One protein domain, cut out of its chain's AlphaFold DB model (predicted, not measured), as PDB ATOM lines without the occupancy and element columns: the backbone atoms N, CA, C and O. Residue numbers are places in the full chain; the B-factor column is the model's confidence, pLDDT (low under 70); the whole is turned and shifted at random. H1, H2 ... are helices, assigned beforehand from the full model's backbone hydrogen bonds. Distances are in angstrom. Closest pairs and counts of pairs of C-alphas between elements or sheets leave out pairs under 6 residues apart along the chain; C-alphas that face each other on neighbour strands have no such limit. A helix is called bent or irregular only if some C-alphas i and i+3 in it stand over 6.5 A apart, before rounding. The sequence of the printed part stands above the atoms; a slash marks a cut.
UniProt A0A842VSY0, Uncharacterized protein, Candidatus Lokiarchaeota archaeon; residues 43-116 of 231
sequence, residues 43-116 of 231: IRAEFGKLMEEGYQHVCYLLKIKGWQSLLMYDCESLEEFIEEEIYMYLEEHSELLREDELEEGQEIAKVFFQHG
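AT A GLANCE: This is residues 43 to 116 of the 231 residues of an uncharacterized protein of Candidatus Lokiarchaeota archaeon (UniProt A0A842VSY0). A long helix, H1, runs along the longest axis and kinks near its far end; H2 folds back across it, and H3 folds back across H2. The three helices cross one another at steep tilts and make a small cluster whose centres form a triangle. The printed part has 74 residues, with three named helices in the order H1, H2, H3 and no named strand, and the class is all helix. It is compact, with a radius of gyration of the C-alphas of 12.0 A, yet elongated in outline, spanning 36 by 22 by 18 A.

IN THESE COORDINATES: H1 is residues 43 to 70, 31.7 A from first to last C-alpha, and begins at C-alpha 43 (137.091, 158.389, 128.133). It has a kink of 69 degrees near residue 64 and is irregular: C-alphas 64 and 67 are 9.1 A apart. H2 is residues 78 to 93, 22.4 A long, starting at C-alpha 78 (155.093, 180.242, 125.592). H3 is residues 99 to 114, 22.8 A long, and ends at C-alpha 114 (148.733, 181.433, 133.497).

HOW THE PARTS SIT: H1 and H2 form a helical hairpin and touch, opposite ways at a steep tilt of 45 degrees; their closest C-alphas, of Gly 54 and Tyr 89, are 5.8 A apart. H2 and H3 form a second helical hairpin and touch, opposite ways at a steep tilt of 40 degrees, closest at the C-alphas of Glu 83 and Gln 106, 4.6 A. H1, with residues 47 to 55 alone, only just touches H3, with 3 pairs of C-alphas within 8 A. The closest of these, Tyr 55 and Ala 109, are 6.6 A apart; the two helices run the same way at a steep tilt of 49 degrees. In H2 and H3 every O i to N i+4 pair is within hydrogen-bond range; in H1, 20 of 24 are.

THE WHOLE: The C-alphas farthest apart, of Ile 43 and Gln 68, are 36.2 A from each other. The printed part has no cut. The link from H1 to H2 is short and that from H2 to H3 tight. The mean pLDDT of the printed part is 88.4; residues 66 to 74, of which 66 to 70 belong to H1, are under 70.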
ATOM      1  N   ILE A  43     136.460 157.338 128.941       90.00
ATOM      2  CA  ILE A  43     137.091 158.389 128.133       90.00
ATOM      3  C   ILE A  43     137.486 159.543 129.048       90.00
ATOM      4  O   ILE A  43     138.631 159.988 129.011       90.00
ATOM      5  N   ARG A  44     136.598 159.981 129.950       90.25
ATOM      6  CA  ARG A  44     136.940 161.074 130.874       90.25
ATOM      7  C   ARG A  44     138.030 160.689 131.873       90.25
ATOM      8  O   ARG A  44     138.871 161.522 132.220       90.25
ATOM      9  N   ALA A  45     138.028 159.441 132.337       88.06
ATOM     10  CA  ALA A  45     139.077 158.925 133.211       88.06
ATOM     11  C   ALA A  45     140.440 158.868 132.500       88.06
ATOM     12  O   ALA A  45     141.458 159.216 133.101       88.06
ATOM     13  N   GLU A  46     140.458 158.456 131.231       91.62
ATOM     14  CA  GLU A  46     141.658 158.457 130.396       91.62
ATOM     15  C   GLU A  46     142.149 159.877 130.116       91.62
ATOM     16  O   GLU A  46     143.312 160.169 130.390       91.62
ATOM     17  N   PHE A  47     141.255 160.777 129.697       94.81
ATOM     18  CA  PHE A  47     141.555 162.191 129.478       94.81
ATOM     19  C   PHE A  47     142.219 162.828 130.702       94.81
ATOM     20  O   PHE A  47     143.302 163.395 130.596       94.81
ATOM     21  N   GLY A  48     141.618 162.686 131.889       93.62
ATOM     22  CA  GLY A  48     142.172 163.255 133.120       93.62
ATOM     23  C   GLY A  48     143.574 162.734 133.445       93.62
ATOM     24  O   GLY A  48     144.430 163.504 133.876       93.62
ATOM     25  N   LYS A  49     143.830 161.445 133.196       92.81
ATOM     26  CA  LYS A  49     145.148 160.839 133.405       92.81
ATOM     27  C   LYS A  49     146.177 161.332 132.384       92.81
ATOM     28  O   LYS A  49     147.296 161.658 132.764       92.81
ATOM     29  N   LEU A  50     145.821 161.374 131.103       95.94
ATOM     30  CA  LEU A  50     146.727 161.838 130.053       95.94
ATOM     31  C   LEU A  50     147.038 163.324 130.196       95.94
ATOM     32  O   LEU A  50     148.182 163.716 130.005       95.94
ATOM     33  N   MET A  51     146.066 164.128 130.623       96.25
ATOM     34  CA  MET A  51     146.296 165.524 130.985       96.25
ATOM     35  C   MET A  51     147.274 165.668 132.148       96.25
ATOM     36  O   MET A  51     148.153 166.526 132.102       96.25
ATOM     37  N   GLU A  52     147.163 164.822 133.177       94.69
ATOM     38  CA  GLU A  52     148.132 164.798 134.275       94.69
ATOM     39  C   GLU A  52     149.551 164.506 133.770       94.69
ATOM     40  O   GLU A  52     150.484 165.266 134.047       94.69
ATOM     41  N   GLU A  53     149.715 163.437 132.989       94.88
ATOM     42  CA  GLU A  53     151.016 163.020 132.462       94.88
ATOM     43  C   GLU A  53     151.591 164.040 131.457       94.88
ATOM     44  O   GLU A  53     152.772 164.396 131.545       94.88
ATOM     45  N   GLY A  54     150.760 164.567 130.557       96.19
ATOM     46  CA  GLY A  54     151.132 165.552 129.543       96.19
ATOM     47  C   GLY A  54     151.518 166.894 130.151       96.19
ATOM     48  O   GLY A  54     152.567 167.449 129.824       96.19
ATOM     49  N   TYR A  55     150.758 167.392 131.126       96.38
ATOM     50  CA  TYR A  55     151.100 168.652 131.785       96.38
ATOM     51  C   TYR A  55     152.374 168.542 132.637       96.38
ATOM     52  O   TYR A  55     153.212 169.452 132.642       96.38
ATOM     53  N   GLN A  56     152.591 167.397 133.296       94.88
ATOM     54  CA  GLN A  56     153.867 167.098 133.954       94.88
ATOM     55  C   GLN A  56     155.032 167.061 132.946       94.88
ATOM     56  O   GLN A  56     156.121 167.562 133.253       94.88
ATOM     57  N   HIS A  57     154.814 166.512 131.744       93.31
ATOM     58  CA  HIS A  57     155.801 166.496 130.662       93.31
ATOM     59  C   HIS A  57     156.165 167.908 130.199       93.31
ATOM     60  O   HIS A  57     157.348 168.257 130.180       93.31
ATOM     61  N   VAL A  58     155.168 168.748 129.918       92.81
ATOM     62  CA  VAL A  58     155.378 170.148 129.532       92.81
ATOM     63  C   VAL A  58     156.171 170.892 130.600       92.81
ATOM     64  O   VAL A  58     157.214 171.476 130.305       92.81
ATOM     65  N   CYS A  59     155.768 170.798 131.870       92.56
ATOM     66  CA  CYS A  59     156.500 171.433 132.967       92.56
ATOM     67  C   CYS A  59     157.964 170.963 133.056       92.56
ATOM     68  O   CYS A  59     158.870 171.755 133.340       92.56
ATOM     69  N   TYR A  60     158.220 169.678 132.790       90.50
ATOM     70  CA  TYR A  60     159.575 169.145 132.710       90.50
ATOM     71  C   TYR A  60     160.362 169.755 131.544       90.50
ATOM     72  O   TYR A  60     161.478 170.232 131.770       90.50
ATOM     73  N   LEU A  61     159.791 169.798 130.333       88.50
ATOM     74  CA  LEU A  61     160.419 170.404 129.154       88.50
ATOM     75  C   LEU A  61     160.788 171.867 129.402       88.50
ATOM     76  O   LEU A  61     161.933 172.254 129.147       88.50
ATOM     77  N   LEU A  62     159.865 172.646 129.972       87.38
ATOM     78  CA  LEU A  62     160.098 174.044 130.340       87.38
ATOM     79  C   LEU A  62     161.299 174.189 131.280       87.38
ATOM     80  O   LEU A  62     162.137 175.075 131.096       87.38
ATOM     81  N   LYS A  63     161.434 173.281 132.252       85.62
ATOM     82  CA  LYS A  63     162.557 173.295 133.192       85.62
ATOM     83  C   LYS A  63     163.890 172.919 132.547       85.62
ATOM     84  O   LYS A  63     164.898 173.551 132.857       85.62
ATOM     85  N   ILE A  64     163.930 171.875 131.716       81.19
ATOM     86  CA  ILE A  64     165.199 171.356 131.175       81.19
ATOM     87  C   ILE A  64     165.715 172.148 129.977       81.19
ATOM     88  O   ILE A  64     166.923 172.332 129.848       81.19
ATOM     89  N   LYS A  65     164.821 172.613 129.102       76.00
ATOM     90  CA  LYS A  65     165.196 173.400 127.924       76.00
ATOM     91  C   LYS A  65     165.455 174.850 128.317       76.00
ATOM     92  O   LYS A  65     166.303 175.501 127.710       76.00
ATOM     93  N   GLY A  66     164.783 175.333 129.363       68.38
ATOM     94  CA  GLY A  66     164.775 176.740 129.729       68.38
ATOM     95  C   GLY A  66     164.074 177.584 128.663       68.38
ATOM     96  O   GLY A  66     164.059 177.247 127.480       68.38
ATOM     97  N   TRP A  67     163.519 178.723 129.078       62.31
ATOM     98  CA  TRP A  67     162.737 179.609 128.205       62.31
ATOM     99  C   TRP A  67     163.455 179.943 126.888       62.31
ATOM    100  O   TRP A  67     162.863 179.935 125.815       62.31
ATOM    101  N   GLN A  68     164.756 180.219 126.955       60.38
ATOM    102  CA  GLN A  68     165.543 180.699 125.815       60.38
ATOM    103  C   GLN A  68     165.679 179.669 124.688       60.38
ATOM    104  O   GLN A  68     165.816 180.061 123.534       60.38
ATOM    105  N   SER A  69     165.612 178.375 125.003       59.78
ATOM    106  CA  SER A  69     165.698 177.311 123.998       59.78
ATOM    107  C   SER A  69     164.361 177.046 123.304       59.78
ATOM    108  O   SER A  69     164.341 176.367 122.281       59.78
ATOM    109  N   LEU A  70     163.253 177.565 123.847       60.25
ATOM    110  CA  LEU A  70     161.911 177.421 123.271       60.25
ATOM    111  C   LEU A  70     161.701 178.360 122.081       60.25
ATOM    112  O   LEU A  70     160.991 177.993 121.166       60.25
ATOM    113  N   LEU A  71     162.426 179.484 122.011       54.28
ATOM    114  CA  LEU A  71     162.462 180.375 120.835       54.28
ATOM    115  C   LEU A  71     163.064 179.718 119.572       54.28
ATOM    116  O   LEU A  71     163.139 180.363 118.530       54.28
ATOM    117  N   MET A  72     163.577 178.483 119.672       57.66
ATOM    118  CA  MET A  72     164.025 177.686 118.522       57.66
ATOM    119  C   MET A  72     162.948 176.736 117.987       57.66
ATOM    120  O   MET A  72     163.150 176.130 116.938       57.66
ATOM    121  N   TYR A  73     161.854 176.566 118.725       59.12
ATOM    122  CA  TYR A  73     160.615 176.016 118.202       59.12
ATOM    123  C   TYR A  73     159.882 177.209 117.600       59.12
ATOM    124  O   TYR A  73     159.853 178.259 118.233       59.12
ATOM    125  N   ASP A  74     159.363 177.091 116.381       66.19
ATOM    126  CA  ASP A  74     158.737 178.187 115.621       66.19
ATOM    127  C   ASP A  74     157.448 178.761 116.276       66.19
ATOM    128  O   ASP A  74     156.631 179.367 115.593       66.19
ATOM    129  N   CYS A  75     157.260 178.601 117.589       71.12
ATOM    130  CA  CYS A  75     156.183 179.183 118.376       71.12
ATOM    131  C   CYS A  75     156.436 180.685 118.608       71.12
ATOM    132  O   CYS A  75     157.534 181.117 118.980       71.12
ATOM    133  N   GLU A  76     155.389 181.491 118.470       76.69
ATOM    134  CA  GLU A  76     155.397 182.928 118.736       76.69
ATOM    135  C   GLU A  76     155.354 183.237 120.242       76.69
ATOM    136  O   GLU A  76     155.783 184.314 120.678       76.69
ATOM    137  N   SER A  77     154.855 182.299 121.060       85.88
ATOM    138  CA  SER A  77     154.710 182.476 122.509       85.88
ATOM    139  C   SER A  77     154.888 181.192 123.329       85.88
ATOM    140  O   SER A  77     154.889 180.076 122.820       85.88
ATOM    141  N   LEU A  78     155.035 181.361 124.649       86.06
ATOM    142  CA  LEU A  78     155.093 180.242 125.592       86.06
ATOM    143  C   LEU A  78     153.734 179.550 125.764       86.06
ATOM    144  O   LEU A  78     153.699 178.355 126.031       86.06
ATOM    145  N   GLU A  79     152.638 180.294 125.624       89.12
ATOM    146  CA  GLU A  79     151.289 179.726 125.680       89.12
ATOM    147  C   GLU A  79     151.070 178.786 124.496       89.12
ATOM    148  O   GLU A  79     150.697 177.640 124.705       89.12
ATOM    149  N   GLU A  80     151.440 179.227 123.294       89.81
ATOM    150  CA  GLU A  80     151.377 178.414 122.076       89.81
ATOM    151  C   GLU A  80     152.225 177.142 122.194       89.81
ATOM    152  O   GLU A  80     151.734 176.057 121.914       89.81
ATOM    153  N   PHE A  81     153.456 177.233 122.713       91.06
ATOM    154  CA  PHE A  81     154.273 176.040 122.975       91.06
ATOM    155  C   PHE A  81     153.573 175.040 123.914       91.06
ATOM    156  O   PHE A  81     153.632 173.833 123.698       91.06
ATOM    157  N   ILE A  82     152.932 175.524 124.983       92.69
ATOM    158  CA  ILE A  82     152.224 174.666 125.944       92.69
ATOM    159  C   ILE A  82     151.009 174.010 125.287       92.69
ATOM    160  O   ILE A  82     150.791 172.814 125.475       92.69
ATOM    161  N   GLU A  83     150.237 174.783 124.528       94.12
ATOM    162  CA  GLU A  83     149.076 174.304 123.782       94.12
ATOM    163  C   GLU A  83     149.486 173.236 122.755       94.12
ATOM    164  O   GLU A  83     148.875 172.169 122.710       94.12
ATOM    165  N   GLU A  84     150.539 173.470 121.968       93.12
ATOM    166  CA  GLU A  84     151.037 172.514 120.970       93.12
ATOM    167  C   GLU A  84     151.554 171.221 121.611       93.12
ATOM    168  O   GLU A  84     151.174 170.128 121.193       93.12
ATOM    169  N   GLU A  85     152.382 171.313 122.655       93.75
ATOM    170  CA  GLU A  85     152.947 170.123 123.303       93.75
ATOM    171  C   GLU A  85     151.875 169.280 124.006       93.75
ATOM    172  O   GLU A  85     151.964 168.053 124.000       93.75
ATOM    173  N   ILE A  86     150.843 169.902 124.589       96.81
ATOM    174  CA  ILE A  86     149.714 169.163 125.174       96.81
ATOM    175  C   ILE A  86     148.895 168.479 124.096       96.81
ATOM    176  O   ILE A  86     148.616 167.289 124.233       96.81
ATOM    177  N   TYR A  87     148.544 169.199 123.031       96.75
ATOM    178  CA  TYR A  87     147.806 168.621 121.913       96.75
ATOM    179  C   TYR A  87     148.546 167.404 121.354       96.75
ATOM    180  O   TYR A  87     147.988 166.309 121.307       96.75
ATOM    181  N   MET A  88     149.836 167.568 121.034       95.62
ATOM    182  CA  MET A  88     150.676 166.485 120.523       95.62
ATOM    183  C   MET A  88     150.763 165.313 121.503       95.62
ATOM    184  O   MET A  88     150.699 164.157 121.087       95.62
ATOM    185  N   TYR A  89     150.901 165.590 122.804       96.06
ATOM    186  CA  TYR A  89     150.965 164.546 123.821       96.06
ATOM    187  C   TYR A  89     149.673 163.727 123.866       96.06
ATOM    188  O   TYR A  89     149.731 162.497 123.846       96.06
ATOM    189  N   LEU A  90     148.518 164.393 123.923       96.44
ATOM    190  CA  LEU A  90     147.214 163.735 123.971       96.44
ATOM    191  C   LEU A  90     146.932 162.940 122.689       96.44
ATOM    192  O   LEU A  90     146.525 161.783 122.784       96.44
ATOM    193  N   GLU A  91     147.201 163.531 121.521       96.44
ATOM    194  CA  GLU A  91     147.016 162.902 120.208       96.44
ATOM    195  C   GLU A  91     147.901 161.653 120.041       96.44
ATOM    196  O   GLU A  91     147.442 160.618 119.563       96.44
ATOM    197  N   GLU A  92     149.167 161.700 120.480       96.12
ATOM    198  CA  GLU A  92     150.082 160.549 120.398       96.12
ATOM    199  C   GLU A  92     149.696 159.420 121.373       96.12
ATOM    200  O   GLU A  92     149.966 158.246 121.101       96.12
ATOM    201  N   HIS A  93     149.086 159.754 122.515       93.00
ATOM    202  CA  HIS A  93     148.865 158.810 123.616       93.00
ATOM    203  C   HIS A  93     147.419 158.313 123.754       93.00
ATOM    204  O   HIS A  93     147.173 157.464 124.617       93.00
ATOM    205  N   SER A  94     146.481 158.762 122.913       90.62
ATOM    206  CA  SER A  94     145.125 158.206 122.861       90.62
ATOM    207  C   SER A  94     144.514 158.225 121.465       90.62
ATOM    208  O   SER A  94     144.453 159.254 120.806       90.62
ATOM    209  N   GLU A  95     143.946 157.089 121.062       90.62
ATOM    210  CA  GLU A  95     143.083 156.987 119.876       90.62
ATOM    211  C   GLU A  95     141.599 157.253 120.206       90.62
ATOM    212  O   GLU A  95     140.748 157.208 119.317       90.62
ATOM    213  N   LEU A  96     141.263 157.447 121.490       90.62
ATOM    214  CA  LEU A  96     139.881 157.571 121.967       90.62
ATOM    215  C   LEU A  96     139.422 159.021 122.130       90.62
ATOM    216  O   LEU A  96     138.213 159.266 122.122       90.62
ATOM    217  N   LEU A  97     140.359 159.954 122.292       92.44
ATOM    218  CA  LEU A  97     140.060 161.379 122.394       92.44
ATOM    219  C   LEU A  97     139.687 161.940 121.016       92.44
ATOM    220  O   LEU A  97     140.292 161.614 119.996       92.44
ATOM    221  N   ARG A  98     138.655 162.773 120.996       94.81
ATOM    222  CA  ARG A  98     138.172 163.534 119.849       94.81
ATOM    223  C   ARG A  98     138.761 164.942 119.913       94.81
ATOM    224  O   ARG A  98     139.262 165.375 120.947       94.81
ATOM    225  N   GLU A  99     138.635 165.667 118.807       95.38
ATOM    226  CA  GLU A  99     139.165 167.026 118.661       95.38
ATOM    227  C   GLU A  99     138.743 167.968 119.799       95.38
ATOM    228  O   GLU A  99     139.574 168.686 120.338       95.38
ATOM    229  N   ASP A 100     137.477 167.912 120.231       95.50
ATOM    230  CA  ASP A 100     136.967 168.765 121.309       95.50
ATOM    231  C   ASP A 100     137.619 168.466 122.667       95.50
ATOM    232  O   ASP A 100     137.793 169.378 123.473       95.50
ATOM    233  N   GLU A 101     138.023 167.218 122.924       95.56
ATOM    234  CA  GLU A 101     138.795 166.881 124.124       95.56
ATOM    235  C   GLU A 101     140.265 167.313 124.007       95.56
ATOM    236  O   GLU A 101     140.864 167.707 125.008       95.56
ATOM    237  N   LEU A 102     140.853 167.272 122.806       96.88
ATOM    238  CA  LEU A 102     142.215 167.769 122.583       96.88
ATOM    239  C   LEU A 102     142.284 169.284 122.816       96.88
ATOM    240  O   LEU A 102     143.124 169.738 123.597       96.88
ATOM    241  N   GLU A 103     141.360 170.042 122.219       95.94
ATOM    242  CA  GLU A 103     141.211 171.492 122.416       95.94
ATOM    243  C   GLU A 103     140.961 171.835 123.898       95.94
ATOM    244  O   GLU A 103     141.593 172.741 124.446       95.94
ATOM    245  N   GLU A 104     140.105 171.070 124.594       95.94
ATOM    246  CA  GLU A 104     139.890 171.236 126.040       95.94
ATOM    247  C   GLU A 104     141.199 171.069 126.829       95.94
ATOM    248  O   GLU A 104     141.476 171.825 127.764       95.94
ATOM    249  N   GLY A 105     142.031 170.094 126.455       96.75
ATOM    250  CA  GLY A 105     143.334 169.879 127.074       96.75
ATOM    251  C   GLY A 105     144.268 171.081 126.935       96.75
ATOM    252  O   GLY A 105     144.913 171.476 127.913       96.75
ATOM    253  N   GLN A 106     144.307 171.694 125.749       96.69
ATOM    254  CA  GLN A 106     145.098 172.899 125.488       96.69
ATOM    255  C   GLN A 106     144.658 174.058 126.389       96.69
ATOM    256  O   GLN A 106     145.493 174.657 127.073       96.69
ATOM    257  N   GLU A 107     143.350 174.315 126.465       95.88
ATOM    258  CA  GLU A 107     142.786 175.375 127.307       95.88
ATOM    259  C   GLU A 107     143.086 175.142 128.795       95.88
ATOM    260  O   GLU A 107     143.572 176.043 129.485       95.88
ATOM    261  N   ILE A 108     142.903 173.913 129.297       96.50
ATOM    262  CA  ILE A 108     143.240 173.565 130.689       96.50
ATOM    263  C   ILE A 108     144.714 173.869 130.985       96.50
ATOM    264  O   ILE A 108     145.035 174.506 131.993       96.50
ATOM    265  N   ALA A 109     145.620 173.420 130.117       95.88
ATOM    266  CA  ALA A 109     147.052 173.592 130.320       95.88
ATOM    267  C   ALA A 109     147.480 175.061 130.266       95.88
ATOM    268  O   ALA A 109     148.267 175.508 131.106       95.88
ATOM    269  N   LYS A 110     146.924 175.827 129.323       93.38
ATOM    270  CA  LYS A 110     147.128 177.271 129.229       93.38
ATOM    271  C   LYS A 110     146.707 177.966 130.519       93.38
ATOM    272  O   LYS A 110     147.486 178.730 131.092       93.38
ATOM    273  N   VAL A 111     145.505 177.678 131.020       93.56
ATOM    274  CA  VAL A 111     144.983 178.340 132.222       93.56
ATOM    275  C   VAL A 111     145.769 177.929 133.471       93.56
ATOM    276  O   VAL A 111     146.064 178.793 134.304       93.56
ATOM    277  N   PHE A 112     146.176 176.660 133.599       94.69
ATOM    278  CA  PHE A 112     147.085 176.214 134.665       94.69
ATOM    279  C   PHE A 112     148.402 176.991 134.640       94.69
ATOM    280  O   PHE A 112     148.855 177.486 135.680       94.69
ATOM    281  N   PHE A 113     148.989 177.156 133.456       92.06
ATOM    282  CA  PHE A 113     150.236 177.887 133.297       92.06
ATOM    283  C   PHE A 113     150.088 179.369 133.662       92.06
ATOM    284  O   PHE A 113     150.892 179.894 134.436       92.06
ATOM    285  N   GLN A 114     149.033 180.031 133.181       90.44
ATOM    286  CA  GLN A 114     148.733 181.433 133.497       90.44
ATOM    287  C   GLN A 114     148.520 181.671 135.001       90.44
ATOM    288  O   GLN A 114     148.847 182.744 135.510       90.44
ATOM    289  N   HIS A 115     148.033 180.663 135.728       90.69
ATOM    290  CA  HIS A 115     147.889 180.701 137.187       90.69
ATOM    291  C   HIS A 115     149.153 180.281 137.951       90.69
ATOM    292  O   HIS A 115     149.146 180.207 139.177       90.69
ATOM    293  N   GLY A 116     150.267 180.031 137.257       91.00
ATOM    294  CA  GLY A 116     151.537 179.677 137.889       91.00
ATOM    295  C   GLY A 116     151.564 178.264 138.479       91.00
ATOM    296  O   GLY A 116     152.405 177.969 139.337       91.00
TER     297      GLY A 116